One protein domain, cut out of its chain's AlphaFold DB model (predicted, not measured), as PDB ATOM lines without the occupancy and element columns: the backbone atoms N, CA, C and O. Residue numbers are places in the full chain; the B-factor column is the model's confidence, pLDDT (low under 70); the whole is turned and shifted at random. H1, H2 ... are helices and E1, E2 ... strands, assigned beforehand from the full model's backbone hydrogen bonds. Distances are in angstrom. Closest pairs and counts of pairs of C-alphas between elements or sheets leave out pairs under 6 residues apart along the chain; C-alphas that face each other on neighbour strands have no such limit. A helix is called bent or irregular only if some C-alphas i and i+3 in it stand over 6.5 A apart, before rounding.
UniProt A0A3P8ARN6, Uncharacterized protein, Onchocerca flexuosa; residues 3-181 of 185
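Overview. This is residues 3 to 181 of the 185 residues of an uncharacterized protein of Onchocerca flexuosa (UniProt A0A3P8ARN6). A small, twisted sheet of six strands is folded on itself into two leaves, E4 and E3 facing E1, E5 and E8, with the bent strand E2 as the hinge; a helical hairpin of H1 and H2 grazes it, and a separate strand hairpin, E6 and E7, lies off it. The long axis is made by two outlying parts: H3 with the loop before it at one end, and at the other a tail whose residues 159 to 173 stick out before it returns to E4. The printed part has 179 residues, with three named helices and eight named strands in the order E1 E2 E3 H1 H2 E4 E5 H3 E6 E7 E8; the class is mixed, helices and strands, with 73 residues, under half, in named elements. The large sheet runs E4 E3 E2 E1 E5 E8 and the small one E6 E7, both antiparallel. The whole is only just compact, close to loose, with a radius of gyration of the C-alphas of 18.7 A, and elongated, spanning 63 by 40 by 33 A.

Arrangement. E1, residues 3 to 5, and E2, residues 22 to 32, form a hairpin, with N 3 and O 24 at 2.7 A. E2 bends by 120 degrees at residue 25, and its pairing is staggered: residues 22 to 24 pair with E1 and residues 26 to 32 with E3, residues 56 to 62. E2 and E3 are a hairpin at 143 degrees between directions, with N 59 and O 30 at 2.8 A. E1, E2 and E3 make a meander, each strand the antiparallel neighbour of the one before. H1, residues 66 to 79, touches H2, residues 81 to 90, with its residues 72 to 76 alone; the closest C-alphas are those of Lys 75 and Ser 83, 6.6 A apart. They form a helical hairpin at a shallow tilt of 28 degrees, opposite ways. H1 is only just on the sheet, with 5 pairs of C-alphas within 10 A, and only grazes it with residues 66 to 72; H2 only grazes it with residues 85 to 90. E4, residues 92 to 96, is an edge strand antiparallel to E3 at 155 degrees, with N 58 and O 94 at 2.8 A. E4 and E5, residues 98 to 102, meet only through their link. E5 is antiparallel to E1 at 149 degrees, with N 102 and O 4 at 3.1 A, and to E8, residues 140 to 143, at 174 degrees, with N 101 and O 140 at 2.8 A. H3, residues 115 to 120, is not on this sheet. E6, residues 124 to 127, and E7, residues 130 to 133, form a hairpin at 149 degrees, with N 125 and O 132 at 2.8 A, and both are apart from the six strands of the large sheet. Every O i to N i+4 pair is within hydrogen-bond range in H1, against 1 of 2 in H3 and 0 of 6 in H2, where 4 of 7 O i to N i+3 pairs are.

Along the chain. E1, residues 3 to 5, begins at C-alpha 3, (140.649, 155.052, 123.473). E2, residues 22 to 32, measures 18.6 A from first to last C-alpha, E3, residues 56 to 62, 19.2 A, and H1, residues 66 to 79, 19.6 A. H2, residues 81 to 90, measures 13.3 A and is irregular, with C-alphas 86 and 89 at 9.1 A. E4, residues 92 to 96, spans 12.3 A and E5, residues 98 to 102, 13.7 A. H3, residues 115 to 120, begins at C-alpha 115, (156.377, 155.776, 123.213). The short strands E6, residues 124 to 127, and E7, residues 130 to 133, precede E8, residues 140 to 143, which ends at C-alpha 143, (130.017, 169.422, 123.783).

Size, cuts and confidence. The two C-alphas farthest apart, those of Asn 113 and Cys 167, are 64.3 A apart. Without residues 159 to 173, which stand free, the body spans 54 by 39 by 34 A. Residues 179 to 180 pair in parallel with residues 94 to 95 of E4. The long links are E1 to E2, E2 to E3 and E5 to H3, and residues 144 to 181 hold no named element. The printed part has no cut. Its mean pLDDT is 71.4, with residues 3 to 19, 86 to 89, 108 to 121 and 154 to 181 under 70.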
ATOM      1  N   ILE A   3     141.529 153.991 123.004       33.59
ATOM      2  CA  ILE A   3     140.649 155.052 123.473       33.59
ATOM      3  C   ILE A   3     140.708 155.040 124.978       33.59
ATOM      4  O   ILE A   3     140.625 153.965 125.556       33.59
ATOM      5  N   VAL A   4     140.753 156.215 125.580       33.41
ATOM      6  CA  VAL A   4     140.073 156.476 126.841       33.41
ATOM      7  C   VAL A   4     138.985 157.497 126.509       33.41
ATOM      8  O   VAL A   4     139.284 158.645 126.178       33.41
ATOM      9  N   ILE A   5     137.718 157.060 126.507       41.06
ATOM     10  CA  ILE A   5     136.587 157.982 126.640       41.06
ATOM     11  C   ILE A   5     136.718 158.436 128.075       41.06
ATOM     12  O   ILE A   5     136.521 157.633 128.992       41.06
ATOM     13  N   ASN A   6     137.239 159.653 128.221       36.25
ATOM     14  CA  ASN A   6     137.867 160.061 129.454       36.25
ATOM     15  C   ASN A   6     136.844 160.314 130.506       36.25
ATOM     16  O   ASN A   6     136.189 161.348 130.571       36.25
ATOM     17  N   ILE A   7     136.764 159.282 131.298       31.98
ATOM     18  CA  ILE A   7     136.189 159.206 132.578       31.98
ATOM     19  C   ILE A   7     137.362 158.365 133.217       31.98
ATOM     20  O   ILE A   7     137.768 157.350 132.634       31.98
ATOM     21  N   PHE A   8     137.888 158.683 134.419       36.69
ATOM     22  CA  PHE A   8     138.919 157.983 135.266       36.69
ATOM     23  C   PHE A   8     140.082 157.219 134.601       36.69
ATOM     24  O   PHE A   8     140.002 156.041 134.237       36.69
ATOM     25  N   PHE A   9     141.237 157.866 134.717       34.19
ATOM     26  CA  PHE A   9     142.536 157.282 135.027       34.19
ATOM     27  C   PHE A   9     142.592 156.775 136.465       34.19
ATOM     28  O   PHE A   9     142.296 157.546 137.372       34.19
ATOM     29  N   ARG A  10     143.080 155.555 136.723       37.50
ATOM     30  CA  ARG A  10     143.481 155.194 138.095       37.50
ATOM     31  C   ARG A  10     144.435 156.274 138.641       37.50
ATOM     32  O   ARG A  10     145.483 156.491 138.045       37.50
ATOM     33  N   ASN A  11     144.036 156.887 139.760       38.09
ATOM     34  CA  ASN A  11     144.680 157.964 140.536       38.09
ATOM     35  C   ASN A  11     144.303 159.434 140.237       38.09
ATOM     36  O   ASN A  11     144.898 160.315 140.851       38.09
ATOM     37  N   VAL A  12     143.272 159.729 139.431       42.62
ATOM     38  CA  VAL A  12     142.722 161.102 139.305       42.62
ATOM     39  C   VAL A  12     141.217 161.098 139.554       42.62
ATOM     40  O   VAL A  12     140.503 160.406 138.840       42.62
ATOM     41  N   GLU A  13     140.761 161.862 140.553       44.12
ATOM     42  CA  GLU A  13     139.358 162.011 140.980       44.12
ATOM     43  C   GLU A  13     138.372 162.133 139.794       44.12
ATOM     44  O   GLU A  13     138.689 162.708 138.754       44.12
ATOM     45  N   ALA A  14     137.171 161.560 139.925       49.12
ATOM     46  CA  ALA A  14     136.268 161.362 138.796       49.12
ATOM     47  C   ALA A  14     135.741 162.730 138.405       49.12
ATOM     48  O   ALA A  14     135.069 163.371 139.216       49.12
ATOM     49  N   ASP A  15     136.025 163.177 137.182       59.41
ATOM     50  CA  ASP A  15     135.431 164.413 136.694       59.41
ATOM     51  C   ASP A  15     133.910 164.243 136.704       59.41
ATOM     52  O   ASP A  15     133.350 163.471 135.934       59.41
ATOM     53  N   LYS A  16     133.209 164.974 137.573       65.19
ATOM     54  CA  LYS A  16     131.743 164.903 137.679       65.19
ATOM     55  C   LYS A  16     131.047 165.152 136.334       65.19
ATOM     56  O   LYS A  16     129.926 164.693 136.131       65.19
ATOM     57  N   ASN A  17     131.697 165.858 135.406       66.19
ATOM     58  CA  ASN A  17     131.170 166.138 134.072       66.19
ATOM     59  C   ASN A  17     131.234 164.944 133.117       66.19
ATOM     60  O   ASN A  17     130.501 164.927 132.124       66.19
ATOM     61  N   TYR A  18     132.086 163.970 133.415       69.12
ATOM     62  CA  TYR A  18     132.270 162.750 132.659       69.12
ATOM     63  C   TYR A  18     132.198 161.597 133.669       69.12
ATOM     64  O   TYR A  18     133.201 161.333 134.317       69.12
ATOM     65  N   PRO A  19     131.051 160.884 133.791       63.88
ATOM     66  CA  PRO A  19     130.881 159.750 134.726       63.88
ATOM     67  C   PRO A  19     130.919 158.301 134.144       63.88
ATOM     68  O   PRO A  19     130.948 157.348 134.914       63.88
ATOM     69  N   PHE A  20     130.961 158.085 132.814       71.94
ATOM     70  CA  PHE A  20     131.051 156.754 132.132       71.94
ATOM     71  C   PHE A  20     132.308 156.407 131.282       71.94
ATOM     72  O   PHE A  20     132.433 156.740 130.107       71.94
ATOM     73  N   HIS A  21     133.184 155.568 131.807       71.88
ATOM     74  CA  HIS A  21     134.520 155.286 131.279       71.88
ATOM     75  C   HIS A  21     134.531 154.166 130.255       71.88
ATOM     76  O   HIS A  21     133.993 153.093 130.523       71.88
ATOM     77  N   LEU A  22     135.215 154.358 129.126       76.44
ATOM     78  CA  LEU A  22     135.474 153.247 128.215       76.44
ATOM     79  C   LEU A  22     136.881 153.314 127.643       76.44
ATOM     80  O   LEU A  22     137.201 154.212 126.864       76.44
ATOM     81  N   GLN A  23     137.697 152.327 128.021       79.12
ATOM     82  CA  GLN A  23     139.030 152.137 127.482       79.12
ATOM     83  C   GLN A  23     139.059 150.945 126.526       79.12
ATOM     84  O   GLN A  23     138.851 149.808 126.943       79.12
ATOM     85  N   THR A  24     139.301 151.181 125.237       78.25
ATOM     86  CA  THR A  24     139.352 150.095 124.245       78.25
ATOM     87  C   THR A  24     140.181 150.463 123.029       78.25
ATOM     88  O   THR A  24     140.223 151.607 122.599       78.25
ATOM     89  N   GLU A  25     140.790 149.466 122.404       83.12
ATOM     90  CA  GLU A  25     141.212 149.590 121.013       83.12
ATOM     91  C   GLU A  25     139.980 149.689 120.101       83.12
ATOM     92  O   GLU A  25     138.967 149.035 120.366       83.12
ATOM     93  N   PHE A  26     140.056 150.470 119.025       87.06
ATOM     94  CA  PHE A  26     138.909 150.722 118.150       87.06
ATOM     95  C   PHE A  26     139.236 150.617 116.669       87.06
ATOM     96  O   PHE A  26     140.388 150.716 116.250       87.06
ATOM     97  N   SER A  27     138.180 150.417 115.885       90.25
ATOM     98  CA  SER A  27     138.201 150.585 114.435       90.25
ATOM     99  C   SER A  27     137.532 151.888 114.005       90.25
ATOM    100  O   SER A  27     138.006 152.494 113.054       90.25
ATOM    101  N   HIS A  28     136.480 152.338 114.708       90.12
ATOM    102  CA  HIS A  28     135.798 153.606 114.413       90.12
ATOM    103  C   HIS A  28     135.294 154.306 115.673       90.12
ATOM    104  O   HIS A  28     134.755 153.651 116.567       90.12
ATOM    105  N   ILE A  29     135.402 155.634 115.679       91.50
ATOM    106  CA  ILE A  29     134.672 156.545 116.567       91.50
ATOM    107  C   ILE A  29     133.918 157.498 115.652       91.50
ATOM    108  O   ILE A  29     134.530 158.152 114.812       91.50
ATOM    109  N   ILE A  30     132.599 157.551 115.784       91.38
ATOM    110  CA  ILE A  30     131.744 158.388 114.946       91.38
ATOM    111  C   ILE A  30     130.785 159.123 115.868       91.38
ATOM    112  O   ILE A  30     130.091 158.496 116.663       91.38
ATOM    113  N   CYS A  31     130.744 160.445 115.762       91.50
ATOM    114  CA  CYS A  31     129.812 161.277 116.505       91.50
ATOM    115  C   CYS A  31     128.990 162.098 115.516       91.50
ATOM    116  O   CYS A  31     129.555 162.755 114.645       91.50
ATOM    117  N   CYS A  32     127.670 162.077 115.660       90.50
ATOM    118  CA  CYS A  32     126.760 162.775 114.762       90.50
ATOM    119  C   CYS A  32     125.798 163.662 115.556       90.50
ATOM    120  O   CYS A  32     125.153 163.209 116.501       90.50
ATOM    121  N   VAL A  33     125.697 164.929 115.151       88.25
ATOM    122  CA  VAL A  33     124.753 165.924 115.706       88.25
ATOM    123  C   VAL A  33     123.486 166.076 114.862       88.25
ATOM    124  O   VAL A  33     122.495 166.647 115.308       88.25
ATOM    125  N   VAL A  34     123.507 165.533 113.646       85.62
ATOM    126  CA  VAL A  34     122.372 165.424 112.727       85.62
ATOM    127  C   VAL A  34     122.322 163.997 112.160       85.62
ATOM    128  O   VAL A  34     123.318 163.282 112.245       85.62
ATOM    129  N   PRO A  35     121.213 163.552 111.543       79.81
ATOM    130  CA  PRO A  35     121.099 162.196 110.987       79.81
ATOM    131  C   PRO A  35     122.151 161.794 109.928       79.81
ATOM    132  O   PRO A  35     122.300 160.602 109.645       79.81
ATOM    133  N   CYS A  36     122.873 162.757 109.340       80.25
ATOM    134  CA  CYS A  36     123.902 162.560 108.304       80.25
ATOM    135  C   CYS A  36     123.397 161.781 107.073       80.25
ATOM    136  O   CYS A  36     124.019 160.814 106.619       80.25
ATOM    137  N   VAL A  37     122.238 162.187 106.544       81.56
ATOM    138  CA  VAL A  37     121.686 161.651 105.291       81.56
ATOM    139  C   VAL A  37     122.380 162.320 104.109       81.56
ATOM    140  O   VAL A  37     122.455 163.544 104.041       81.56
ATOM    141  N   SER A  38     122.863 161.517 103.167       77.81
ATOM    142  CA  SER A  38     123.465 161.982 101.913       77.81
ATOM    143  C   SER A  38     123.081 161.038 100.766       77.81
ATOM    144  O   SER A  38     122.590 159.938 101.038       77.81
ATOM    145  N   PRO A  39     123.342 161.387  99.492       77.44
ATOM    146  CA  PRO A  39     123.172 160.451  98.378       77.44
ATOM    147  C   PRO A  39     123.942 159.127  98.554       77.44
ATOM    148  O   PRO A  39     123.515 158.096  98.045       77.44
ATOM    149  N   PHE A  40     125.045 159.139  99.313       72.31
ATOM    150  CA  PHE A  40     125.876 157.962  99.596       72.31
ATOM    151  C   PHE A  40     125.469 157.221 100.881       72.31
ATOM    152  O   PHE A  40     125.856 156.073 101.092       72.31
ATOM    153  N   THR A  41     124.670 157.864 101.732       73.75
ATOM    154  CA  THR A  41     124.121 157.323 102.984       73.75
ATOM    155  C   THR A  41     122.628 157.661 103.071       73.75
ATOM    156  O   THR A  41     122.211 158.433 103.941       73.75
ATOM    157  N   PRO A  42     121.782 157.103 102.180       74.62
ATOM    158  CA  PRO A  42     120.379 157.512 102.053       74.62
ATOM    159  C   PRO A  42     119.552 157.236 103.319       74.62
ATOM    160  O   PRO A  42     118.520 157.859 103.544       74.62
ATOM    161  N   TYR A  43     120.024 156.329 104.176       78.25
ATOM    162  CA  TYR A  43     119.397 155.979 105.453       78.25
ATOM    163  C   TYR A  43     120.037 156.674 106.670       78.25
ATOM    164  O   TYR A  43     119.714 156.328 107.809       78.25
ATOM    165  N   GLY A  44     120.940 157.634 106.436       80.06
ATOM    166  CA  GLY A  44     121.698 158.338 107.470       80.06
ATOM    167  C   GLY A  44     122.773 157.476 108.131       80.06
ATOM    168  O   GLY A  44     122.885 156.288 107.845       80.06
ATOM    169  N   LEU A  45     123.564 158.058 109.031       81.06
ATOM    170  CA  LEU A  45     124.492 157.326 109.912       81.06
ATOM    171  C   LEU A  45     124.012 157.293 111.366       81.06
ATOM    172  O   LEU A  45     124.371 156.382 112.111       81.06
ATOM    173  N   ALA A  46     123.149 158.235 111.743       84.00
ATOM    174  CA  ALA A  46     122.733 158.465 113.118       84.00
ATOM    175  C   ALA A  46     121.202 158.380 113.238       84.00
ATOM    176  O   ALA A  46     120.499 159.388 113.158       84.00
ATOM    177  N   PRO A  47     120.644 157.161 113.364       76.81
ATOM    178  CA  PRO A  47     119.209 156.927 113.235       76.81
ATOM    179  C   PRO A  47     118.396 157.418 114.435       76.81
ATOM    180  O   PRO A  47     117.166 157.359 114.376       76.81
ATOM    181  N   PHE A  48     119.053 157.823 115.525       76.88
ATOM    182  CA  PHE A  48     118.403 158.286 116.748       76.88
ATOM    183  C   PHE A  48     118.660 159.761 117.040       76.88
ATOM    184  O   PHE A  48     118.086 160.271 118.003       76.88
ATOM    185  N   THR A  49     119.463 160.433 116.217       76.19
ATOM    186  CA  THR A  49     119.746 161.859 116.351       76.19
ATOM    187  C   THR A  49     118.574 162.670 115.815       76.19
ATOM    188  O   THR A  49     118.209 162.548 114.647       76.19
ATOM    189  N   GLY A  50     117.968 163.493 116.667       73.88
ATOM    190  CA  GLY A  50     116.974 164.487 116.283       73.88
ATOM    191  C   GLY A  50     117.592 165.879 116.278       73.88
ATOM    192  O   GLY A  50     118.280 166.268 117.222       73.88
ATOM    193  N   ILE A  51     117.324 166.664 115.235       77.81
ATOM    194  CA  ILE A  51     117.779 168.056 115.214       77.81
ATOM    195  C   ILE A  51     117.097 168.800 116.368       77.81
ATOM    196  O   ILE A  51     115.874 168.815 116.473       77.81
ATOM    197  N   GLY A  52     117.892 169.392 117.262       73.88
ATOM    198  CA  GLY A  52     117.383 170.179 118.389       73.88
ATOM    199  C   GLY A  52     116.927 169.375 119.613       73.88
ATOM    200  O   GLY A  52     116.445 169.985 120.569       73.88
ATOM    201  N   ASP A  53     117.125 168.052 119.636       77.81
ATOM    202  CA  ASP A  53     116.749 167.204 120.780       77.81
ATOM    203  C   ASP A  53     117.722 167.277 121.973       77.81
ATOM    204  O   ASP A  53     117.488 166.667 123.017       77.81
ATOM    205  N   GLY A  54     118.803 168.050 121.833       81.88
ATOM    206  CA  GLY A  54     119.788 168.266 122.888       81.88
ATOM    207  C   GLY A  54     120.755 167.098 123.091       81.88
ATOM    208  O   GLY A  54     121.438 167.059 124.114       81.88
ATOM    209  N   SER A  55     120.861 166.178 122.128       83.00
ATOM    210  CA  SER A  55     121.825 165.078 122.154       83.00
ATOM    211  C   SER A  55     122.510 164.836 120.805       83.00
ATOM    212  O   SER A  55     122.093 165.336 119.767       83.00
ATOM    213  N   MET A  56     123.591 164.066 120.849       86.75
ATOM    214  CA  MET A  56     124.337 163.544 119.706       86.75
ATOM    215  C   MET A  56     124.441 162.021 119.834       86.75
ATOM    216  O   MET A  56     124.540 161.496 120.951       86.75
ATOM    217  N   ASP A  57     124.430 161.319 118.703       88.44
ATOM    218  CA  ASP A  57     124.713 159.885 118.661       88.44
ATOM    219  C   ASP A  57     126.231 159.679 118.569       88.44
ATOM    220  O   ASP A  57     126.865 160.056 117.583       88.44
ATOM    221  N   LEU A  58     126.810 159.050 119.591       89.56
ATOM    222  CA  LEU A  58     128.202 158.609 119.631       89.56
ATOM    223  C   LEU A  58     128.252 157.095 119.413       89.56
ATOM    224  O   LEU A  58     127.843 156.317 120.275       89.56
ATOM    225  N   ALA A  59     128.768 156.673 118.265       88.75
ATOM    226  CA  ALA A  59     129.015 155.282 117.931       88.75
ATOM    227  C   ALA A  59     130.500 154.944 118.091       88.75
ATOM    228  O   ALA A  59     131.381 155.590 117.524       88.75
ATOM    229  N   LEU A  60     130.766 153.878 118.836       88.31
ATOM    230  CA  LEU A  60     132.087 153.320 119.046       88.31
ATOM    231  C   LEU A  60     132.113 151.860 118.609       88.31
ATOM    232  O   LEU A  60     131.357 151.018 119.102       88.31
ATOM    233  N   ILE A  61     133.055 151.561 117.726       88.12
ATOM    234  CA  ILE A  61     133.294 150.221 117.204       88.12
ATOM    235  C   ILE A  61     134.648 149.771 117.735       88.12
ATOM    236  O   ILE A  61     135.674 150.299 117.288       88.12
ATOM    237  N   PRO A  62     134.676 148.814 118.681       86.06
ATOM    238  CA  PRO A  62     135.918 148.228 119.162       86.06
ATOM    239  C   PRO A  62     136.733 147.637 118.013       86.06
ATOM    240  O   PRO A  62     136.224 147.415 116.913       86.06
ATOM    241  N   ARG A  63     138.010 147.359 118.262       87.88
ATOM    242  CA  ARG A  63     138.885 146.746 117.262       87.88
ATOM    243  C   ARG A  63     138.278 145.429 116.770       87.88
ATOM    244  O   ARG A  63     138.137 144.472 117.527       87.88
ATOM    245  N   ILE A  64     137.959 145.385 115.481       88.62
ATOM    246  CA  ILE A  64     137.439 144.206 114.781       88.62
ATOM    247  C   ILE A  64     138.354 143.820 113.613       88.62
ATOM    248  O   ILE A  64     139.200 144.600 113.176       88.62
ATOM    249  N   SER A  65     138.192 142.602 113.086       91.44
ATOM    250  CA  SER A  65     138.945 142.153 111.908       91.44
ATOM    251  C   SER A  65     138.603 142.976 110.659       91.44
ATOM    252  O   SER A  65     137.490 143.487 110.530       91.44
ATOM    253  N   ARG A  66     139.524 143.044 109.686       91.38
ATOM    254  CA  ARG A  66     139.310 143.751 108.405       91.38
ATOM    255  C   ARG A  66     138.042 143.288 107.678       91.38
ATOM    256  O   ARG A  66     137.272 144.121 107.214       91.38
ATOM    257  N   CYS A  67     137.787 141.979 107.637       91.94
ATOM    258  CA  CYS A  67     136.580 141.422 107.016       91.94
ATOM    259  C   CYS A  67     135.304 141.833 107.764       91.94
ATOM    260  O   CYS A  67     134.290 142.143 107.137       91.94
ATOM    261  N   SER A  68     135.357 141.886 109.101       89.50
ATOM    262  CA  SER A  68     134.239 142.382 109.913       89.50
ATOM    263  C   SER A  68     134.008 143.873 109.676       89.50
ATOM    264  O   SER A  68     132.862 144.297 109.569       89.50
ATOM    265  N   ASN A  69     135.084 144.650 109.543       90.75
ATOM    266  CA  ASN A  69     135.019 146.078 109.264       90.75
ATOM    267  C   ASN A  69     134.402 146.369 107.887       90.75
ATOM    268  O   ASN A  69     133.471 147.160 107.775       90.75
ATOM    269  N   LEU A  70     134.844 145.660 106.845       90.56
ATOM    270  CA  LEU A  70     134.252 145.773 105.510       90.56
ATOM    271  C   LEU A  70     132.766 145.391 105.521       90.56
ATOM    272  O   LEU A  70     131.934 146.073 104.927       90.56
ATOM    273  N   SER A  71     132.424 144.320 106.241       88.56
ATOM    274  CA  SER A  71     131.034 143.888 106.412       88.56
ATOM    275  C   SER A  71     130.191 144.938 107.136       88.56
ATOM    276  O   SER A  71     129.033 145.139 106.775       88.56
ATOM    277  N   PHE A  72     130.760 145.618 108.135       88.19
ATOM    278  CA  PHE A  72     130.110 146.720 108.836       88.19
ATOM    279  C   PHE A  72     129.828 147.890 107.888       88.19
ATOM    280  O   PHE A  72     128.668 148.262 107.724       88.19
ATOM    281  N   ILE A  73     130.862 148.405 107.215       88.38
ATOM    282  CA  ILE A  73     130.750 149.543 106.290       88.38
ATOM    283  C   ILE A  73     129.710 149.242 105.205       88.38
ATOM    284  O   ILE A  73     128.814 150.048 104.961       88.38
ATOM    285  N   ARG A  74     129.759 148.040 104.612       87.38
ATOM    286  CA  ARG A  74     128.791 147.604 103.598       87.38
ATOM    287  C   ARG A  74     127.357 147.586 104.132       87.38
ATOM    288  O   ARG A  74     126.458 148.054 103.442       87.38
ATOM    289  N   LYS A  75     127.119 147.045 105.332       86.81
ATOM    290  CA  LYS A  75     125.771 147.007 105.929       86.81
ATOM    291  C   LYS A  75     125.230 148.409 106.194       86.81
ATOM    292  O   LYS A  75     124.077 148.675 105.867       86.81
ATOM    293  N   VAL A  76     126.063 149.301 106.730       85.50
ATOM    294  CA  VAL A  76     125.675 150.696 106.975       85.50
ATOM    295  C   VAL A  76     125.332 151.406 105.666       85.50
ATOM    296  O   VAL A  76     124.268 152.010 105.580       85.50
ATOM    297  N   ALA A  77     126.171 151.278 104.635       83.69
ATOM    298  CA  ALA A  77     125.941 151.919 103.340       83.69
ATOM    299  C   ALA A  77     124.675 151.399 102.634       83.69
ATOM    300  O   ALA A  77     123.885 152.182 102.116       83.69
ATOM    301  N   MET A  78     124.455 150.081 102.641       83.38
ATOM    302  CA  MET A  78     123.378 149.450 101.864       83.38
ATOM    303  C   MET A  78     122.027 149.415 102.585       83.38
ATOM    304  O   MET A  78     120.979 149.468 101.946       83.38
ATOM    305  N   SER A  79     122.032 149.252 103.907       81.94
ATOM    306  CA  SER A  79     120.826 148.962 104.700       81.94
ATOM    307  C   SER A  79     120.633 149.929 105.868       81.94
ATOM    308  O   SER A  79     119.706 149.773 106.665       81.94
ATOM    309  N   GLY A  80     121.508 150.925 105.983       81.56
ATOM    310  CA  GLY A  80     121.447 151.943 107.012       81.56
ATOM    311  C   GLY A  80     121.907 151.474 108.395       81.56
ATOM    312  O   GLY A  80     122.120 150.284 108.653       81.56
ATOM    313  N   PRO A  81     122.019 152.413 109.340       77.56
ATOM    314  CA  PRO A  81     122.615 152.201 110.654       77.56
ATOM    315  C   PRO A  81     121.731 151.344 111.568       77.56
ATOM    316  O   PRO A  81     122.229 150.668 112.462       77.56
ATOM    317  N   LYS A  82     120.418 151.266 111.314       77.94
ATOM    318  CA  LYS A  82     119.526 150.357 112.057       77.94
ATOM    319  C   LYS A  82     119.866 148.882 111.822       77.94
ATOM    320  O   LYS A  82     119.675 148.068 112.723       77.94
ATOM    321  N   SER A  83     120.407 148.542 110.648       76.94
ATOM    322  CA  SER A  83     120.784 147.166 110.298       76.94
ATOM    323  C   SER A  83     121.962 146.630 111.121       76.94
ATOM    324  O   SER A  83     122.103 145.418 111.276       76.94
ATOM    325  N   VAL A  84     122.786 147.526 111.675       75.00
ATOM    326  CA  VAL A  84     123.981 147.178 112.455       75.00
ATOM    327  C   VAL A  84     123.769 147.257 113.964       75.00
ATOM    328  O   VAL A  84     124.611 146.775 114.715       75.00
ATOM    329  N   LEU A  85     122.621 147.762 114.430       71.94
ATOM    330  CA  LEU A  85     122.270 147.751 115.858       71.94
ATOM    331  C   LEU A  85     122.187 146.329 116.426       71.94
ATOM    332  O   LEU A  85     122.488 146.109 117.593       71.94
ATOM    333  N   SER A  86     121.848 145.356 115.579       66.44
ATOM    334  CA  SER A  86     121.800 143.932 115.918       66.44
ATOM    335  C   SER A  86     123.181 143.270 116.027       66.44
ATOM    336  O   SER A  86     123.258 142.093 116.374       66.44
ATOM    337  N   MET A  87     124.284 143.989 115.769       69.31
ATOM    338  CA  MET A  87     125.644 143.437 115.867       69.31
ATOM    339  C   MET A  87     126.132 143.206 117.311       69.31
ATOM    340  O   MET A  87     127.278 142.794 117.507       69.31
ATOM    341  N   GLY A  88     125.283 143.434 118.315       69.19
ATOM    342  CA  GLY A  88     125.551 143.081 119.708       69.19
ATOM    343  C   GLY A  88     126.757 143.824 120.284       69.19
ATOM    344  O   GLY A  88     126.859 145.042 120.178       69.19
ATOM    345  N   ASN A  89     127.692 143.087 120.887       67.38
ATOM    346  CA  ASN A  89     128.873 143.630 121.574       67.38
ATOM    347  C   ASN A  89     129.915 144.307 120.659       67.38
ATOM    348  O   ASN A  89     130.900 144.846 121.156       67.38
ATOM    349  N   LYS A  90     129.724 144.282 119.335       77.62
ATOM    350  CA  LYS A  90     130.649 144.885 118.357       77.62
ATOM    351  C   LYS A  90     130.350 146.353 118.052       77.62
ATOM    352  O   LYS A  90     131.120 146.982 117.333       77.62
ATOM    353  N   LEU A  91     129.236 146.882 118.550       83.62
ATOM    354  CA  LEU A  91     128.820 148.260 118.330       83.62
ATOM    355  C   LEU A  91     128.267 148.828 119.636       83.62
ATOM    356  O   LEU A  91     127.249 148.362 120.145       83.62
ATOM    357  N   ASN A  92     128.924 149.861 120.149       84.56
ATOM    358  CA  ASN A  92     128.441 150.629 121.285       84.56
ATOM    359  C   ASN A  92     127.876 151.945 120.758       84.56
ATOM    360  O   ASN A  92     128.580 152.672 120.065       84.56
ATOM    361  N   VAL A  93     126.611 152.237 121.051       83.56
ATOM    362  CA  VAL A  93     125.964 153.490 120.642       83.56
ATOM    363  C   VAL A  93     125.456 154.188 121.886       83.56
ATOM    364  O   VAL A  93     124.725 153.600 122.680       83.56
ATOM    365  N   PHE A  94     125.829 155.448 122.036       84.44
ATOM    366  CA  PHE A  94     125.476 156.276 123.173       84.44
ATOM    367  C   PHE A  94     124.772 157.528 122.677       84.44
ATOM    368  O   PHE A  94     125.174 158.114 121.677       84.44
ATOM    369  N   ARG A  95     123.746 157.961 123.408       85.69
ATOM    370  CA  ARG A  95     123.209 159.313 123.255       85.69
ATOM    371  C   ARG A  95     123.828 160.177 124.329       85.69
ATOM    372  O   ARG A  95     123.599 159.929 125.513       85.69
ATOM    373  N   VAL A  96     124.630 161.147 123.911       83.94
ATOM    374  CA  VAL A  96     125.419 161.991 124.812       83.94
ATOM    375  C   VAL A  96     125.168 163.462 124.506       83.94
ATOM    376  O   VAL A  96     124.789 163.813 123.397       83.94
ATOM    377  N   ALA A  97     125.361 164.334 125.491       85.25
ATOM    378  CA  ALA A  97     125.442 165.784 125.272       85.25
ATOM    379  C   ALA A  97     126.897 166.282 125.310       85.25
ATOM    380  O   ALA A  97     127.198 167.399 124.893       85.25
ATOM    381  N   ARG A  98     127.805 165.463 125.846       85.56
ATOM    382  CA  ARG A  98     129.235 165.734 125.958       85.56
ATOM    383  C   ARG A  98     130.019 164.433 126.000       85.56
ATOM    384  O   ARG A  98     129.525 163.445 126.537       85.56
ATOM    385  N   TRP A  99     131.231 164.457 125.473       88.19
ATOM    386  CA  TRP A  99     132.203 163.376 125.602       88.19
ATOM    387  C   TRP A  99     133.617 163.925 125.404       88.19
ATOM    388  O   TRP A  99     133.792 165.068 124.981       88.19
ATOM    389  N   ALA A 100     134.623 163.137 125.755       88.62
ATOM    390  CA  ALA A 100     136.016 163.508 125.576       88.62
ATOM    391  C   ALA A 100     136.809 162.332 125.012       88.62
ATOM    392  O   ALA A 100     136.503 161.170 125.294       88.62
ATOM    393  N   PHE A 101     137.829 162.653 124.229       87.94
ATOM    394  CA  PHE A 101     138.772 161.706 123.666       87.94
ATOM    395  C   PHE A 101     140.182 162.014 124.160       87.94
ATOM    396  O   PHE A 101     140.741 163.068 123.845       87.94
ATOM    397  N   THR A 102     140.762 161.062 124.887       85.75
ATOM    398  CA  THR A 102     142.164 161.108 125.297       85.75
ATOM    399  C   THR A 102     142.974 160.080 124.497       85.75
ATOM    400  O   THR A 102     142.677 158.880 124.569       85.75
ATOM    401  N   PRO A 103     143.987 160.526 123.728       81.31
ATOM    402  CA  PRO A 103     144.938 159.646 123.058       81.31
ATOM    403  C   PRO A 103     145.650 158.685 124.014       81.31
ATOM    404  O   PRO A 103     146.008 159.052 125.129       81.31
ATOM    405  N   ALA A 104     145.956 157.479 123.529       77.38
ATOM    406  CA  ALA A 104     146.712 156.480 124.286       77.38
ATOM    407  C   ALA A 104     148.093 156.972 124.749       77.38
ATOM    408  O   ALA A 104     148.538 156.581 125.820       77.38
ATOM    409  N   SER A 105     148.754 157.816 123.949       74.25
ATOM    410  CA  SER A 105     150.074 158.387 124.251       74.25
ATOM    411  C   SER A 105     150.068 159.290 125.483       74.25
ATOM    412  O   SER A 105     151.100 159.470 126.113       74.25
ATOM    413  N   LEU A 106     148.907 159.850 125.832       76.81
ATOM    414  CA  LEU A 106     148.728 160.674 127.026       76.81
ATOM    415  C   LEU A 106     148.337 159.855 128.252       76.81
ATOM    416  O   LEU A 106     148.146 160.418 129.323       76.81
ATOM    417  N   LEU A 107     148.220 158.531 128.109       75.12
ATOM    418  CA  LEU A 107     147.975 157.630 129.222       75.12
ATOM    419  C   LEU A 107     149.310 157.256 129.877       75.12
ATOM    420  O   LEU A 107     150.108 156.560 129.257       75.12
ATOM    421  N   GLU A 108     149.529 157.659 131.137       58.38
ATOM    422  CA  GLU A 108     150.786 157.527 131.921       58.38
ATOM    423  C   GLU A 108     151.359 156.091 132.050       58.38
ATOM    424  O   GLU A 108     152.425 155.894 132.622       58.38
ATOM    425  N   ASN A 109     150.696 155.072 131.494       53.78
ATOM    426  CA  ASN A 109     151.056 153.654 131.611       53.78
ATOM    427  C   ASN A 109     151.590 153.021 130.310       53.78
ATOM    428  O   ASN A 109     151.627 151.793 130.202       53.78
ATOM    429  N   VAL A 110     151.948 153.809 129.290       53.91
ATOM    430  CA  VAL A 110     152.649 153.277 128.109       53.91
ATOM    431  C   VAL A 110     154.149 153.305 128.406       53.91
ATOM    432  O   VAL A 110     154.733 154.358 128.624       53.91
ATOM    433  N   THR A 111     154.772 152.132 128.494       47.88
ATOM    434  CA  THR A 111     156.209 151.983 128.760       47.88
ATOM    435  C   THR A 111     157.041 152.703 127.696       47.88
ATOM    436  O   THR A 111     156.730 152.613 126.511       47.88
ATOM    437  N   ALA A 112     158.118 153.371 128.120       50.16
ATOM    438  CA  ALA A 112     158.953 154.278 127.322       50.16
ATOM    439  C   ALA A 112     159.466 153.731 125.966       50.16
ATOM    440  O   ALA A 112     159.802 154.521 125.091       50.16
ATOM    441  N   ASN A 113     159.475 152.408 125.758       51.16
ATOM    442  CA  ASN A 113     159.895 151.781 124.496       51.16
ATOM    443  C   ASN A 113     158.805 151.739 123.404       51.16
ATOM    444  O   ASN A 113     159.156 151.677 122.233       51.16
ATOM    445  N   ASP A 114     157.515 151.827 123.753       53.03
ATOM    446  CA  ASP A 114     156.401 151.949 122.784       53.03
ATOM    447  C   ASP A 114     156.038 153.425 122.507       53.03
ATOM    448  O   ASP A 114     155.138 153.737 121.726       53.03
ATOM    449  N   PHE A 115     156.711 154.354 123.193       51.72
ATOM    450  CA  PHE A 115     156.377 155.776 123.213       51.72
ATOM    451  C   PHE A 115     156.860 156.504 121.948       51.72
ATOM    452  O   PHE A 115     156.150 157.375 121.452       51.72
ATOM    453  N   SER A 116     158.019 156.137 121.385       50.38
ATOM    454  CA  SER A 116     158.582 156.821 120.208       50.38
ATOM    455  C   SER A 116     157.729 156.638 118.950       50.38
ATOM    456  O   SER A 116     157.458 157.618 118.261       50.38
ATOM    457  N   ASP A 117     157.228 155.425 118.700       50.34
ATOM    458  CA  ASP A 117     156.359 155.139 117.548       50.34
ATOM    459  C   ASP A 117     154.929 155.665 117.761       50.34
ATOM    460  O   ASP A 117     154.270 156.098 116.815       50.34
ATOM    461  N   ALA A 118     154.441 155.681 119.009       53.22
ATOM    462  CA  ALA A 118     153.103 156.176 119.341       53.22
ATOM    463  C   ALA A 118     152.993 157.714 119.353       53.22
ATOM    464  O   ALA A 118     151.904 158.241 119.116       53.22
ATOM    465  N   ILE A 119     154.089 158.437 119.633       51.16
ATOM    466  CA  ILE A 119     154.134 159.911 119.600       51.16
ATOM    467  C   ILE A 119     154.020 160.442 118.166       51.16
ATOM    468  O   ILE A 119     153.414 161.497 117.953       51.16
ATOM    469  N   ASP A 120     154.600 159.747 117.186       51.81
ATOM    470  CA  ASP A 120     154.636 160.225 115.799       51.81
ATOM    471  C   ASP A 120     153.443 159.756 114.954       51.81
ATOM    472  O   ASP A 120     153.169 160.305 113.890       51.81
ATOM    473  N   SER A 121     152.654 158.809 115.468       60.19
ATOM    474  CA  SER A 121     151.481 158.251 114.791       60.19
ATOM    475  C   SER A 121     150.145 158.806 115.307       60.19
ATOM    476  O   SER A 121     149.153 158.066 115.384       60.19
ATOM    477  N   GLN A 122     150.080 160.068 115.736       72.62
ATOM    478  CA  GLN A 122     148.788 160.633 116.117       72.62
ATOM    479  C   GLN A 122     147.883 160.808 114.893       72.62
ATOM    480  O   GLN A 122     148.282 161.312 113.847       72.62
ATOM    481  N   GLY A 123     146.646 160.326 115.027       82.62
ATOM    482  CA  GLY A 123     145.657 160.376 113.960       82.62
ATOM    483  C   GLY A 123     145.139 161.789 113.695       82.62
ATOM    484  O   GLY A 123     145.449 162.750 114.396       82.62
ATOM    485  N   SER A 124     144.291 161.905 112.682       90.38
ATOM    486  CA  SER A 124     143.511 163.113 112.417       90.38
ATOM    487  C   SER A 124     142.021 162.800 112.498       90.38
ATOM    488  O   SER A 124     141.603 161.657 112.301       90.38
ATOM    489  N   TRP A 125     141.226 163.822 112.779       92.00
ATOM    490  CA  TRP A 125     139.774 163.767 112.841       92.00
ATOM    491  C   TRP A 125     139.183 164.384 111.584       92.00
ATOM    492  O   TRP A 125     139.637 165.433 111.140       92.00
ATOM    493  N   ASN A 126     138.154 163.751 111.028       92.12
ATOM    494  CA  ASN A 126     137.298 164.403 110.047       92.12
ATOM    495  C   ASN A 126     136.150 165.097 110.790       92.12
ATOM    496  O   ASN A 126     135.397 164.432 111.503       92.12
ATOM    497  N   LEU A 127     136.045 166.415 110.636       92.06
ATOM    498  CA  LEU A 127     134.995 167.251 111.209       92.06
ATOM    499  C   LEU A 127     134.227 167.906 110.061       92.06
ATOM    500  O   LEU A 127     134.703 168.862 109.462       92.06
ATOM    501  N   ASP A 128     133.064 167.347 109.723       88.81
ATOM    502  CA  ASP A 128     132.186 167.829 108.644       88.81
ATOM    503  C   ASP A 128     132.896 168.068 107.291       88.81
ATOM    504  O   ASP A 128     132.500 168.927 106.507       88.81
ATOM    505  N   GLY A 129     133.929 167.270 106.990       88.75
ATOM    506  CA  GLY A 129     134.725 167.370 105.760       88.75
ATOM    507  C   GLY A 129     136.126 167.951 105.960       88.75
ATOM    508  O   GLY A 129     137.025 167.602 105.198       88.75
ATOM    509  N   GLU A 130     136.343 168.720 107.024       93.81
ATOM    510  CA  GLU A 130     137.647 169.296 107.354       93.81
ATOM    511  C   GLU A 130     138.509 168.310 108.147       93.81
ATOM    512  O   GLU A 130     138.006 167.498 108.927       93.81
ATOM    513  N   ILE A 131     139.828 168.372 107.957       92.81
ATOM    514  CA  ILE A 131     140.776 167.514 108.671       92.81
ATOM    515  C   ILE A 131     141.404 168.290 109.824       92.81
ATOM    516  O   ILE A 131     142.110 169.273 109.614       92.81
ATOM    517  N   LEU A 132     141.183 167.809 111.048       92.31
ATOM    518  CA  LEU A 132     141.781 168.341 112.268       92.31
ATOM    519  C   LEU A 132     142.812 167.347 112.829       92.31
ATOM    520  O   LEU A 132     142.421 166.286 113.325       92.31
ATOM    521  N   PRO A 133     144.118 167.660 112.794       91.25
ATOM    522  CA  PRO A 133     145.135 166.839 113.444       91.25
ATOM    523  C   PRO A 133     144.899 166.747 114.956       91.25
ATOM    524  O   PRO A 133     144.564 167.745 115.596       91.25
ATOM    525  N   GLN A 134     145.084 165.563 115.542       87.06
ATOM    526  CA  GLN A 134     145.099 165.412 116.996       87.06
ATOM    527  C   GLN A 134     146.378 166.066 117.560       87.06
ATOM    528  O   GLN A 134     147.462 165.750 117.069       87.06
ATOM    529  N   PRO A 135     146.290 166.951 118.572       85.69
ATOM    530  CA  PRO A 135     147.468 167.482 119.251       85.69
ATOM    531  C   PRO A 135     148.150 166.436 120.136       85.69
ATOM    532  O   PRO A 135     147.479 165.641 120.813       85.69
ATOM    533  N   LYS A 136     149.489 166.496 120.176       79.19
ATOM    534  CA  LYS A 136     150.359 165.531 120.875       79.19
ATOM    535  C   LYS A 136     150.121 165.488 122.379       79.19
ATOM    536  O   LYS A 136     150.206 164.417 122.968       79.19
ATOM    537  N   ASP A 137     149.750 166.620 122.953       82.81
ATOM    538  CA  ASP A 137     149.695 166.923 124.380       82.81
ATOM    539  C   ASP A 137     148.288 167.288 124.888       82.81
ATOM    540  O   ASP A 137     148.133 167.665 126.048       82.81
ATOM    541  N   ALA A 138     147.244 167.141 124.060       83.06
ATOM    542  CA  ALA A 138     145.888 167.550 124.428       83.06
ATOM    543  C   ALA A 138     144.827 166.446 124.295       83.06
ATOM    544  O   ALA A 138     144.838 165.612 123.389       83.06
ATOM    545  N   THR A 139     143.843 166.511 125.192       85.31
ATOM    546  CA  THR A 139     142.571 165.780 125.108       85.31
ATOM    547  C   THR A 139     141.551 166.618 124.343       85.31
ATOM    548  O   THR A 139     141.416 167.813 124.598       85.31
ATOM    549  N   PHE A 140     140.785 165.993 123.450       88.06
ATOM    550  CA  PHE A 140     139.656 166.661 122.805       88.06
ATOM    551  C   PHE A 140     138.389 166.531 123.630       88.06
ATOM    552  O   PHE A 140     138.048 165.452 124.110       88.06
ATOM    553  N   GLN A 141     137.674 167.644 123.768       88.81
ATOM    554  CA  GLN A 141     136.386 167.704 124.440       88.81
ATOM    555  C   GLN A 141     135.318 168.123 123.439       88.81
ATOM    556  O   GLN A 141     135.433 169.144 122.768       88.81
ATOM    557  N   PHE A 142     134.254 167.338 123.382       88.69
ATOM    558  CA  PHE A 142     133.114 167.565 122.515       88.69
ATOM    559  C   PHE A 142     131.903 167.882 123.382       88.69
ATOM    560  O   PHE A 142     131.587 167.155 124.330       88.69
ATOM    561  N   ARG A 143     131.212 168.976 123.066       89.00
ATOM    562  CA  ARG A 143     130.017 169.422 123.783       89.00
ATOM    563  C   ARG A 143     128.969 169.890 122.789       89.00
ATOM    564  O   ARG A 143     129.240 170.725 121.934       89.00
ATOM    565  N   LEU A 144     127.757 169.372 122.939       86.62
ATOM    566  CA  LEU A 144     126.602 169.881 122.227       86.62
ATOM    567  C   LEU A 144     126.101 171.156 122.908       86.62
ATOM    568  O   LEU A 144     125.893 171.182 124.121       86.62
ATOM    569  N   HIS A 145     125.836 172.179 122.104       87.25
ATOM    570  CA  HIS A 145     125.122 173.380 122.520       87.25
ATOM    571  C   HIS A 145     123.724 173.361 121.883       87.25
ATOM    572  O   HIS A 145     123.594 173.639 120.686       87.25
ATOM    573  N   PRO A 146     122.669 172.984 122.634       83.44
ATOM    574  CA  PRO A 146     121.327 172.874 122.079       83.44
ATOM    575  C   PRO A 146     120.846 174.224 121.549       83.44
ATOM    576  O   PRO A 146     120.929 175.229 122.251       83.44
ATOM    577  N   ARG A 147     120.299 174.230 120.328       82.44
ATOM    578  CA  ARG A 147     119.680 175.417 119.706       82.44
ATOM    579  C   ARG A 147     120.628 176.624 119.594       82.44
ATOM    580  O   ARG A 147     120.171 177.762 119.636       82.44
ATOM    581  N   LEU A 148     121.934 176.378 119.444       87.06
ATOM    582  CA  LEU A 148     122.938 177.437 119.288       87.06
ATOM    583  C   LEU A 148     122.715 178.273 118.020       87.06
ATOM    584  O   LEU A 148     122.895 179.487 118.035       87.06
ATOM    585  N   ILE A 149     122.311 177.619 116.930       87.94
ATOM    586  CA  ILE A 149     122.076 178.249 115.631       87.94
ATOM    587  C   ILE A 149     120.600 178.155 115.243       87.94
ATOM    588  O   ILE A 149     119.919 177.176 115.555       87.94
ATOM    589  N   LYS A 150     120.113 179.178 114.535       86.25
ATOM    590  CA  LYS A 150     118.799 179.179 113.884       86.25
ATOM    591  C   LYS A 150     118.998 178.821 112.417       86.25
ATOM    592  O   LYS A 150     119.854 179.407 111.762       86.25
ATOM    593  N   TYR A 151     118.206 177.888 111.906       82.12
ATOM    594  CA  TYR A 151     118.225 177.513 110.497       82.12
ATOM    595  C   TYR A 151     116.799 177.480 109.953       82.12
ATOM    596  O   TYR A 151     115.850 177.202 110.687       82.12
ATOM    597  N   PHE A 152     116.649 177.770 108.663       83.38
ATOM    598  CA  PHE A 152     115.394 177.564 107.954       83.38
ATOM    599  C   PHE A 152     115.374 176.134 107.425       83.38
ATOM    600  O   PHE A 152     116.251 175.733 106.663       83.38
ATOM    601  N   GLY A 153     114.385 175.354 107.835       75.69
ATOM    602  CA  GLY A 153     114.211 173.989 107.368       75.69
ATOM    603  C   GLY A 153     112.747 173.600 107.417       75.69
ATOM    604  O   GLY A 153     111.973 174.131 108.212       75.69
ATOM    605  N   ARG A 154     112.358 172.667 106.551       69.69
ATOM    606  CA  ARG A 154     111.042 172.047 106.641       69.69
ATOM    607  C   ARG A 154     111.103 171.034 107.778       69.69
ATOM    608  O   ARG A 154     111.719 169.982 107.618       69.69
ATOM    609  N   GLU A 155     110.500 171.354 108.918       58.12
ATOM    610  CA  GLU A 155     110.195 170.337 109.921       58.12
ATOM    611  C   GLU A 155     109.226 169.345 109.276       58.12
ATOM    612  O   GLU A 155     108.050 169.623 109.051       58.12
ATOM    613  N   VAL A 156     109.742 168.185 108.884       55.91
ATOM    614  CA  VAL A 156     108.898 167.004 108.755       55.91
ATOM    615  C   VAL A 156     108.674 166.563 110.188       55.91
ATOM    616  O   VAL A 156     109.620 166.097 110.818       55.91
ATOM    617  N   ASP A 157     107.470 166.789 110.714       45.16
ATOM    618  CA  ASP A 157     107.066 166.373 112.054       45.16
ATOM    619  C   ASP A 157     107.457 164.909 112.291       45.16
ATOM    620  O   ASP A 157     106.741 163.973 111.935       45.16
ATOM    621  N   LEU A 158     108.600 164.690 112.943       49.28
ATOM    622  CA  LEU A 158     109.009 163.370 113.425       49.28
ATOM    623  C   LEU A 158     108.083 162.893 114.562       49.28
ATOM    624  O   LEU A 158     108.106 161.718 114.923       49.28
ATOM    625  N   ASN A 159     107.249 163.803 115.082       42.44
ATOM    626  CA  ASN A 159     106.186 163.565 116.054       42.44
ATOM    627  C   ASN A 159     104.796 163.414 115.417       42.44
ATOM    628  O   ASN A 159     103.819 163.297 116.160       42.44
ATOM    629  N   ALA A 160     104.671 163.396 114.081       41.50
ATOM    630  CA  ALA A 160     103.405 163.037 113.459       41.50
ATOM    631  C   ALA A 160     103.000 161.659 114.012       41.50
ATOM    632  O   ALA A 160     103.791 160.711 113.919       41.50
ATOM    633  N   PRO A 161     101.817 161.525 114.639       36.72
ATOM    634  CA  PRO A 161     101.410 160.261 115.217       36.72
ATOM    635  C   PRO A 161     101.434 159.230 114.097       36.72
ATOM    636  O   PRO A 161     100.744 159.381 113.087       36.72
ATOM    637  N   VAL A 162     102.256 158.190 114.261       46.03
ATOM    638  CA  VAL A 162     102.230 157.024 113.381       46.03
ATOM    639  C   VAL A 162     100.774 156.582 113.346       46.03
ATOM    640  O   VAL A 162     100.246 156.143 114.372       46.03
ATOM    641  N   LYS A 163     100.099 156.749 112.200       39.12
ATOM    642  CA  LYS A 163      98.762 156.187 111.998       39.12
ATOM    643  C   LYS A 163      98.873 154.720 112.396       39.12
ATOM    644  O   LYS A 163      99.612 153.967 111.765       39.12
ATOM    645  N   ARG A 164      98.215 154.340 113.495       41.16
ATOM    646  CA  ARG A 164      98.198 152.965 113.999       41.16
ATOM    647  C   ARG A 164      97.446 152.103 112.990       41.16
ATOM    648  O   ARG A 164      96.259 151.852 113.143       41.16
ATOM    649  N   THR A 165      98.129 151.657 111.948       42.00
ATOM    650  CA  THR A 165      97.667 150.545 111.127       42.00
ATOM    651  C   THR A 165      98.136 149.261 111.794       42.00
ATOM    652  O   THR A 165      99.319 148.930 111.749       42.00
ATOM    653  N   GLY A 166      97.198 148.550 112.416       42.44
ATOM    654  CA  GLY A 166      97.358 147.136 112.745       42.44
ATOM    655  C   GLY A 166      97.553 146.832 114.227       42.44
ATOM    656  O   GLY A 166      98.608 147.064 114.809       42.44
ATOM    657  N   CYS A 167      96.516 146.227 114.802       42.47
ATOM    658  CA  CYS A 167      96.500 145.500 116.064       42.47
ATOM    659  C   CYS A 167      97.474 144.306 116.013       42.47
ATOM    660  O   CYS A 167      97.076 143.175 115.768       42.47
ATOM    661  N   CYS A 168      98.761 144.544 116.233       43.56
ATOM    662  CA  CYS A 168      99.712 143.517 116.648       43.56
ATOM    663  C   CYS A 168     100.686 144.194 117.608       43.56
ATOM    664  O   CYS A 168     101.466 145.056 117.197       43.56
ATOM    665  N   ARG A 169     100.626 143.834 118.896       40.91
ATOM    666  CA  ARG A 169     101.664 144.198 119.866       40.91
ATOM    667  C   ARG A 169     102.977 143.611 119.348       40.91
ATOM    668  O   ARG A 169     103.206 142.415 119.463       40.91
ATOM    669  N   ARG A 170     103.807 144.428 118.700       41.81
ATOM    670  CA  ARG A 170     105.195 144.056 118.437       41.81
ATOM    671  C   ARG A 170     105.907 144.179 119.769       41.81
ATOM    672  O   ARG A 170     106.099 145.292 120.254       41.81
ATOM    673  N   ASP A 171     106.244 143.044 120.360       35.25
ATOM    674  CA  ASP A 171     107.136 142.995 121.507       35.25
ATOM    675  C   ASP A 171     108.412 143.757 121.145       35.25
ATOM    676  O   ASP A 171     109.159 143.377 120.236       35.25
ATOM    677  N   TYR A 172     108.642 144.893 121.805       35.75
ATOM    678  CA  TYR A 172     109.870 145.658 121.646       35.75
ATOM    679  C   TYR A 172     111.001 144.858 122.288       35.75
ATOM    680  O   TYR A 172     111.356 145.049 123.450       35.75
ATOM    681  N   LYS A 173     111.578 143.929 121.523       39.72
ATOM    682  CA  LYS A 173     112.838 143.286 121.882       39.72
ATOM    683  C   LYS A 173     113.879 144.401 122.019       39.72
ATOM    684  O   LYS A 173     114.021 145.230 121.122       39.72
ATOM    685  N   LYS A 174     114.595 144.463 123.142       40.69
ATOM    686  CA  LYS A 174     115.717 145.395 123.332       40.69
ATOM    687  C   LYS A 174     116.815 145.024 122.327       40.69
ATOM    688  O   LYS A 174     117.579 144.096 122.555       40.69
ATOM    689  N   LEU A 175     116.829 145.693 121.172       41.34
ATOM    690  CA  LEU A 175     117.698 145.357 120.033       41.34
ATOM    691  C   LEU A 175     119.098 145.980 120.117       41.34
ATOM    692  O   LEU A 175     119.917 145.713 119.248       41.34
ATOM    693  N   SER A 176     119.374 146.828 121.110       45.75
ATOM    694  CA  SER A 176     120.645 147.549 121.197       45.75
ATOM    695  C   SER A 176     121.062 147.827 122.640       45.75
ATOM    696  O   SER A 176     120.223 148.019 123.525       45.75
ATOM    697  N   ASN A 177     122.376 147.906 122.853       45.94
ATOM    698  CA  ASN A 177     123.003 148.400 124.079       45.94
ATOM    699  C   ASN A 177     122.985 149.937 124.141       45.94
ATOM    700  O   ASN A 177     123.923 150.531 124.661       45.94
ATOM    701  N   ILE A 178     121.958 150.596 123.584       47.41
ATOM    702  CA  ILE A 178     121.857 152.053 123.663       47.41
ATOM    703  C   ILE A 178     121.652 152.433 125.124       47.41
ATOM    704  O   ILE A 178     120.566 152.265 125.684       47.41
ATOM    705  N   VAL A 179     122.718 152.931 125.739       55.16
ATOM    706  CA  VAL A 179     122.675 153.513 127.074       55.16
ATOM    707  C   VAL A 179     122.367 154.991 126.891       55.16
ATOM    708  O   VAL A 179     123.151 155.745 126.313       55.16
ATOM    709  N   ARG A 180     121.187 155.405 127.355       45.72
ATOM    710  CA  ARG A 180     120.877 156.819 127.546       45.72
ATOM    711  C   ARG A 180     121.539 157.249 128.843       45.72
ATOM    712  O   ARG A 180     121.108 156.835 129.914       45.72
ATOM    713  N   ILE A 181     122.587 158.050 128.733       47.16
ATOM    714  CA  ILE A 181     123.221 158.652 129.896       47.16
ATOM    715  C   ILE A 181     122.412 159.906 130.242       47.16
ATOM    716  O   ILE A 181     122.526 160.932 129.573       47.16
TER     717      ILE A 181